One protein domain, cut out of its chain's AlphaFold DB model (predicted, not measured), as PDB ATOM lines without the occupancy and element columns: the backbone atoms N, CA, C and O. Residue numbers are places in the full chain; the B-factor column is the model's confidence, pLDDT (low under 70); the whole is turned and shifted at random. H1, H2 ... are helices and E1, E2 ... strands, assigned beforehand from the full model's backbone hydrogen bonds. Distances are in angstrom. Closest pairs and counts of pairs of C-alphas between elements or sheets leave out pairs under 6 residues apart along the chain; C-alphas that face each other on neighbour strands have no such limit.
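AT A GLANCE: This is residues 194 to 249 of the 251 residues of an uncharacterized protein of Thiovulum sp. ES (UniProt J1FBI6). A small three-stranded sheet, E1, E5 and E2 side by side with E5 in the middle, is drawn out lengthwise by a short hairpin, E3 and E4, at one end and by a long loop, residues 207 to 221, at the other. A single short helical turn, H1, lies at one side before E1. The printed part has 56 residues, with one named helix and five named strands in the order H1, E1, E2, E3, E4, E5; the sheet E1, E5, E2 is mixed, the sheet E3, E4 antiparallel. The class is mostly strand, though under half of the residues are in named elements. The whole is only just compact, close to loose, with a radius of gyration of the C-alphas of 12.0 A, and its spans of 39 by 19 by 11 A are only just elongated.

HOW THE PARTS SIT: H1, residues 197 to 200, joins E1, residues 203 to 206, by a tight link. H1 is too short for any O i to N i+4 pair, and its one O i to N i+3 pair is not within hydrogen-bond range. E1 is an edge strand and the parallel neighbour of E5, residues 241 to 245, at 49 degrees; N 204 and O 241 are 2.8 A apart, within hydrogen-bond range. H1 is not on this sheet. The other edge strand is E2, residues 222 to 225, antiparallel to E5 at 145 degrees, with N 223 and O 244 2.8 A apart. E3, residues 230 to 232, and E4, residues 236 to 239, form a hairpin at 143 degrees, with N 232 and O 236 2.8 A apart. E4 runs on into E5 across a break of 1 residue, at 84 degrees. Among the pairs that are apart are E1 and E3, and E2 and E4.

IN THESE COORDINATES: H1 begins with C-alpha 197 at (366.600, 248.144, 327.794) and measures 5.3 A. E1 measures 9.4 A, E2 7.1 A, E3 7.1 A and E4 9.0 A. E5, the longest strand by residues, measures 12.2 A and ends with C-alpha 245 at (367.914, 261.852, 324.228).

THE WHOLE: The two C-alphas farthest apart are those of Thr 214 and Ala 233, at 38.9 A. The printed part has no cut. The link from E1 to E2 is long, with 15 residues; the other links are tight. Residues 212 to 213 pair with residues 247 to 248, parallel. The mean pLDDT of the printed part is 87.1, that of H1 is 79, and no printed residue is under 70.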
ATOM      1  N   LYS A 194     362.540 257.648 331.435       89.06
ATOM      2  CA  LYS A 194     363.802 256.916 331.417       89.06
ATOM      3  C   LYS A 194     363.597 255.614 330.656       89.06
ATOM      4  O   LYS A 194     362.741 254.819 331.033       89.06
ATOM      5  N   LEU A 195     364.378 255.414 329.604       83.69
ATOM      6  CA  LEU A 195     364.285 254.207 328.798       83.69
ATOM      7  C   LEU A 195     364.795 252.999 329.577       83.69
ATOM      8  O   LEU A 195     365.873 253.044 330.175       83.69
ATOM      9  N   ASP A 196     364.014 251.924 329.542       81.69
ATOM     10  CA  ASP A 196     364.495 250.590 329.873       81.69
ATOM     11  C   ASP A 196     365.125 249.928 328.637       81.69
ATOM     12  O   ASP A 196     364.937 250.378 327.501       81.69
ATOM     13  N   ASP A 197     365.881 248.852 328.860       74.06
ATOM     14  CA  ASP A 197     366.600 248.144 327.794       74.06
ATOM     15  C   ASP A 197     365.663 247.632 326.687       74.06
ATOM     16  O   ASP A 197     366.073 247.522 325.540       74.06
ATOM     17  N   LYS A 198     364.388 247.355 326.998       78.25
ATOM     18  CA  LYS A 198     363.426 246.821 326.021       78.25
ATOM     19  C   LYS A 198     362.917 247.887 325.063       78.25
ATOM     20  O   LYS A 198     362.699 247.599 323.894       78.25
ATOM     21  N   LYS A 199     362.683 249.108 325.545       80.69
ATOM     22  CA  LYS A 199     362.231 250.213 324.687       80.69
ATOM     23  C   LYS A 199     363.346 250.750 323.801       80.69
ATOM     24  O   LYS A 199     363.046 251.290 322.740       80.69
ATOM     25  N   TYR A 200     364.601 250.578 324.218       81.50
ATOM     26  CA  TYR A 200     365.770 250.943 323.420       81.50
ATOM     27  C   TYR A 200     365.793 250.263 322.046       81.50
ATOM     28  O   TYR A 200     366.197 250.899 321.078       81.50
ATOM     29  N   ASP A 201     365.296 249.029 321.948       85.31
ATOM     30  CA  ASP A 201     365.276 248.256 320.699       85.31
ATOM     31  C   ASP A 201     364.287 248.793 319.649       85.31
ATOM     32  O   ASP A 201     364.341 248.385 318.492       85.31
ATOM     33  N   PHE A 202     363.376 249.694 320.032       89.00
ATOM     34  CA  PHE A 202     362.308 250.203 319.159       89.00
ATOM     35  C   PHE A 202     362.454 251.686 318.828       89.00
ATOM     36  O   PHE A 202     361.515 252.304 318.318       89.00
ATOM     37  N   ILE A 203     363.594 252.285 319.173       89.88
ATOM     38  CA  ILE A 203     363.821 253.708 318.968       89.88
ATOM     39  C   ILE A 203     365.137 254.001 318.255       89.88
ATOM     40  O   ILE A 203     366.148 253.326 318.430       89.88
ATOM     41  N   GLN A 204     365.136 255.105 317.523       90.25
ATOM     42  CA  GLN A 204     366.308 255.707 316.921       90.25
ATOM     43  C   GLN A 204     366.569 257.071 317.580       90.25
ATOM     44  O   GLN A 204     365.780 258.007 317.408       90.25
ATOM     45  N   PRO A 205     367.658 257.212 318.360       88.25
ATOM     46  CA  PRO A 205     368.073 258.506 318.877       88.25
ATOM     47  C   PRO A 205     368.498 259.439 317.739       88.25
ATOM     48  O   PRO A 205     369.363 259.090 316.939       88.25
ATOM     49  N   GLU A 206     367.936 260.641 317.709       89.06
ATOM     50  CA  GLU A 206     368.286 261.688 316.748       89.06
ATOM     51  C   GLU A 206     369.301 262.677 317.345       89.06
ATOM     52  O   GLU A 206     369.509 262.781 318.567       89.06
ATOM     53  N   GLU A 207     369.996 263.388 316.460       83.94
ATOM     54  CA  GLU A 207     370.904 264.454 316.866       83.94
ATOM     55  C   GLU A 207     370.147 265.715 317.274       83.94
ATOM     56  O   GLU A 207     369.124 266.084 316.702       83.94
ATOM     57  N   CYS A 208     370.654 266.384 318.306       83.81
ATOM     58  CA  CYS A 208     370.010 267.561 318.859       83.81
ATOM     59  C   CYS A 208     371.035 268.454 319.557       83.81
ATOM     60  O   CYS A 208     371.637 268.077 320.566       83.81
ATOM     61  N   ASP A 209     371.170 269.678 319.052       81.31
ATOM     62  CA  ASP A 209     372.150 270.658 319.535       81.31
ATOM     63  C   ASP A 209     371.915 271.056 320.994       81.31
ATOM     64  O   ASP A 209     372.842 271.299 321.764       81.31
ATOM     65  N   LYS A 210     370.644 271.090 321.407       86.44
ATOM     66  CA  LYS A 210     370.236 271.506 322.754       86.44
ATOM     67  C   LYS A 210     370.114 270.334 323.731       86.44
ATOM     68  O   LYS A 210     369.449 270.481 324.753       86.44
ATOM     69  N   CYS A 211     370.648 269.158 323.413       87.56
ATOM     70  CA  CYS A 211     370.449 267.948 324.218       87.56
ATOM     71  C   CYS A 211     371.569 267.662 325.223       87.56
ATOM     72  O   CYS A 211     371.464 266.704 325.983       87.56
ATOM     73  N   ASN A 212     372.611 268.490 325.270       89.75
ATOM     74  CA  ASN A 212     373.685 268.343 326.246       89.75
ATOM     75  C   ASN A 212     373.239 268.790 327.646       89.75
ATOM     76  O   ASN A 212     372.567 269.810 327.797       89.75
ATOM     77  N   THR A 213     373.637 268.039 328.670       87.50
ATOM     78  CA  THR A 213     373.394 268.354 330.082       87.50
ATOM     79  C   THR A 213     374.537 267.849 330.961       87.50
ATOM     80  O   THR A 213     375.205 266.872 330.625       87.50
ATOM     81  N   THR A 214     374.767 268.508 332.095       90.12
ATOM     82  CA  THR A 214     375.694 268.053 333.143       90.12
ATOM     83  C   THR A 214     374.987 267.244 334.237       90.12
ATOM     84  O   THR A 214     375.652 266.613 335.062       90.12
ATOM     85  N   ASP A 215     373.647 267.218 334.248       90.00
ATOM     86  CA  ASP A 215     372.862 266.439 335.207       90.00
ATOM     87  C   ASP A 215     372.866 264.952 334.836       90.00
ATOM     88  O   ASP A 215     372.184 264.506 333.911       90.00
ATOM     89  N   ARG A 216     373.613 264.165 335.610       88.44
ATOM     90  CA  ARG A 216     373.747 262.715 335.419       88.44
ATOM     91  C   ARG A 216     372.435 261.950 335.598       88.44
ATOM     92  O   ARG A 216     372.331 260.839 335.084       88.44
ATOM     93  N   ASN A 217     371.432 262.512 336.278       89.00
ATOM     94  CA  ASN A 217     370.129 261.857 336.439       89.00
ATOM     95  C   ASN A 217     369.355 261.758 335.120       89.00
ATOM     96  O   ASN A 217     368.504 260.881 334.978       89.00
ATOM     97  N   LEU A 218     369.681 262.615 334.151       88.62
ATOM     98  CA  LEU A 218     369.071 262.627 332.824       88.62
ATOM     99  C   LEU A 218     369.708 261.616 331.858       88.62
ATOM    100  O   LEU A 218     369.301 261.531 330.701       88.62
ATOM    101  N   ALA A 219     370.681 260.817 332.303       86.25
ATOM    102  CA  ALA A 219     371.221 259.739 331.485       86.25
ATOM    103  C   ALA A 219     370.106 258.756 331.081       86.25
ATOM    104  O   ALA A 219     369.349 258.281 331.932       86.25
ATOM    105  N   HIS A 220     370.034 258.439 329.783       85.69
ATOM    106  CA  HIS A 220     369.009 257.566 329.189       85.69
ATOM    107  C   HIS A 220     367.567 258.091 329.312       85.69
ATOM    108  O   HIS A 220     366.613 257.321 329.202       85.69
ATOM    109  N   VAL A 221     367.388 259.398 329.523       90.31
ATOM    110  CA  VAL A 221     366.065 260.032 329.572       90.31
ATOM    111  C   VAL A 221     365.717 260.650 328.219       90.31
ATOM    112  O   VAL A 221     366.523 261.378 327.625       90.31
ATOM    113  N   ILE A 222     364.496 260.389 327.748       88.81
ATOM    114  CA  ILE A 222     363.928 261.026 326.558       88.81
ATOM    115  C   ILE A 222     363.731 262.507 326.862       88.81
ATOM    116  O   ILE A 222     362.969 262.887 327.750       88.81
ATOM    117  N   LYS A 223     364.376 263.369 326.084       87.19
ATOM    118  CA  LYS A 223     364.117 264.805 326.119       87.19
ATOM    119  C   LYS A 223     362.848 265.154 325.352       87.19
ATOM    120  O   LYS A 223     362.019 265.908 325.851       87.19
ATOM    121  N   ASN A 224     362.724 264.645 324.131       87.81
ATOM    122  CA  ASN A 224     361.572 264.888 323.272       87.81
ATOM    123  C   ASN A 224     361.285 263.667 322.401       87.81
ATOM    124  O   ASN A 224     362.219 263.009 321.942       87.81
ATOM    125  N   VAL A 225     360.006 263.412 322.139       88.81
ATOM    126  CA  VAL A 225     359.567 262.403 321.171       88.81
ATOM    127  C   VAL A 225     359.331 263.107 319.840       88.81
ATOM    128  O   VAL A 225     358.659 264.134 319.802       88.81
ATOM    129  N   ILE A 226     359.930 262.585 318.773       87.94
ATOM    130  CA  ILE A 226     359.776 263.096 317.406       87.94
ATOM    131  C   ILE A 226     358.718 262.270 316.678       87.94
ATOM    132  O   ILE A 226     357.821 262.841 316.075       87.94
ATOM    133  N   SER A 227     358.784 260.941 316.785       90.19
ATOM    134  CA  SER A 227     357.774 260.027 316.249       90.19
ATOM    135  C   SER A 227     357.602 258.815 317.162       90.19
ATOM    136  O   SER A 227     358.537 258.411 317.861       90.19
ATOM    137  N   PHE A 228     356.410 258.220 317.163       92.75
ATOM    138  CA  PHE A 228     356.176 256.972 317.887       92.75
ATOM    139  C   PHE A 228     356.684 255.760 317.090       92.75
ATOM    140  O   PHE A 228     356.587 255.766 315.861       92.75
ATOM    141  N   PRO A 229     357.169 254.699 317.763       93.31
ATOM    142  CA  PRO A 229     357.407 253.418 317.120       93.31
ATOM    143  C   PRO A 229     356.081 252.806 316.683       93.31
ATOM    144  O   PRO A 229     355.137 252.756 317.478       93.31
ATOM    145  N   TYR A 230     356.029 252.286 315.462       94.12
ATOM    146  CA  TYR A 230     354.912 251.489 314.967       94.12
ATOM    147  C   TYR A 230     355.230 250.013 315.161       94.12
ATOM    148  O   TYR A 230     356.263 249.518 314.714       94.12
ATOM    149  N   MET A 231     354.316 249.312 315.817       92.56
ATOM    150  CA  MET A 231     354.493 247.966 316.335       92.56
ATOM    151  C   MET A 231     353.534 246.987 315.665       92.56
ATOM    152  O   MET A 231     352.382 247.316 315.384       92.56
ATOM    153  N   VAL A 232     353.993 245.750 315.500       89.19
ATOM    154  CA  VAL A 232     353.202 244.589 315.079       89.19
ATOM    155  C   VAL A 232     353.483 243.409 316.013       89.19
ATOM    156  O   VAL A 232     354.576 243.296 316.570       89.19
ATOM    157  N   ALA A 233     352.495 242.527 316.207       74.88
ATOM    158  CA  ALA A 233     352.644 241.273 316.962       74.88
ATOM    159  C   ALA A 233     353.296 241.431 318.362       74.88
ATOM    160  O   ALA A 233     354.074 240.594 318.809       74.88
ATOM    161  N   GLU A 234     352.955 242.523 319.055       70.25
ATOM    162  CA  GLU A 234     353.362 242.890 320.425       70.25
ATOM    163  C   GLU A 234     354.831 243.282 320.645       70.25
ATOM    164  O   GLU A 234     355.064 244.167 321.462       70.25
ATOM    165  N   ASN A 235     355.796 242.698 319.930       72.75
ATOM    166  CA  ASN A 235     357.229 242.876 320.227       72.75
ATOM    167  C   ASN A 235     358.102 243.167 319.000       72.75
ATOM    168  O   ASN A 235     359.314 242.965 319.048       72.75
ATOM    169  N   ARG A 236     357.513 243.605 317.885       85.31
ATOM    170  CA  ARG A 236     358.273 243.942 316.681       85.31
ATOM    171  C   ARG A 236     357.942 245.349 316.217       85.31
ATOM    172  O   ARG A 236     356.796 245.615 315.863       85.31
ATOM    173  N   ALA A 237     358.943 246.222 316.197       88.19
ATOM    174  CA  ALA A 237     358.839 247.494 315.500       88.19
ATOM    175  C   ALA A 237     358.940 247.248 313.989       88.19
ATOM    176  O   ALA A 237     359.834 246.544 313.527       88.19
ATOM    177  N   ILE A 238     357.993 247.803 313.238       90.00
ATOM    178  CA  ILE A 238     358.027 247.881 311.768       90.00
ATOM    179  C   ILE A 238     358.466 249.273 311.301       90.00
ATOM    180  O   ILE A 238     358.879 249.459 310.160       90.00
ATOM    181  N   ALA A 239     358.384 250.267 312.184       90.94
ATOM    182  CA  ALA A 239     359.032 251.557 312.025       90.94
ATOM    183  C   ALA A 239     359.466 252.050 313.407       90.94
ATOM    184  O   ALA A 239     358.637 252.128 314.316       90.94
ATOM    185  N   ASP A 240     360.748 252.365 313.551       91.06
ATOM    186  CA  ASP A 240     361.316 252.794 314.826       91.06
ATOM    187  C   ASP A 240     360.825 254.195 315.201       91.06
ATOM    188  O   ASP A 240     360.656 255.078 314.353       91.06
ATOM    189  N   GLY A 241     360.609 254.406 316.498       91.44
ATOM    190  CA  GLY A 241     360.276 255.723 317.026       91.44
ATOM    191  C   GLY A 241     361.509 256.609 317.067       91.44
ATOM    192  O   GLY A 241     362.584 256.170 317.463       91.44
ATOM    193  N   LYS A 242     361.377 257.878 316.706       91.56
ATOM    194  CA  LYS A 242     362.492 258.823 316.768       91.56
ATOM    195  C   LYS A 242     362.410 259.650 318.032       91.56
ATOM    196  O   LYS A 242     361.357 260.204 318.352       91.56
ATOM    197  N   VAL A 243     363.524 259.763 318.748       91.06
ATOM    198  CA  VAL A 243     363.583 260.522 320.002       91.06
ATOM    199  C   VAL A 243     364.862 261.332 320.109       91.06
ATOM    200  O   VAL A 243     365.932 260.908 319.693       91.06
ATOM    201  N   ASN A 244     364.767 262.482 320.762       90.19
ATOM    202  CA  ASN A 244     365.932 263.206 321.240       90.19
ATOM    203  C   ASN A 244     366.229 262.768 322.670       90.19
ATOM    204  O   ASN A 244     365.373 262.891 323.548       90.19
ATOM    205  N   MET A 245     367.449 262.299 322.912       90.25
ATOM    206  CA  MET A 245     367.914 261.852 324.228       90.25
ATOM    207  C   MET A 245     368.777 262.923 324.886       90.25
ATOM    208  O   MET A 245     369.557 263.592 324.208       90.25
ATOM    209  N   TRP A 246     368.695 263.054 326.211       90.75
ATOM    210  CA  TRP A 246     369.683 263.840 326.950       90.75
ATOM    211  C   TRP A 246     371.076 263.207 326.830       90.75
ATOM    212  O   TRP A 246     371.254 262.003 327.022       90.75
ATOM    213  N   ARG A 247     372.073 264.035 326.513       87.62
ATOM    214  CA  ARG A 247     373.479 263.656 326.354       87.62
ATOM    215  C   ARG A 247     374.277 264.221 327.520       87.62
ATOM    216  O   ARG A 247     374.314 265.434 327.717       87.62
ATOM    217  N   ILE A 248     374.916 263.347 328.293       88.94
ATOM    218  CA  ILE A 248     375.754 263.782 329.410       88.94
ATOM    219  C   ILE A 248     377.074 264.310 328.862       88.94
ATOM    220  O   ILE A 248     377.826 263.572 328.226       88.94
ATOM    221  N   VAL A 249     377.364 265.578 329.134       87.75
ATOM    222  CA  VAL A 249     378.676 266.174 328.888       87.75
ATOM    223  C   VAL A 249     379.396 266.326 330.223       87.75
ATOM    224  O   VAL A 249     378.838 266.849 331.188       87.75
TER     225      VAL A 249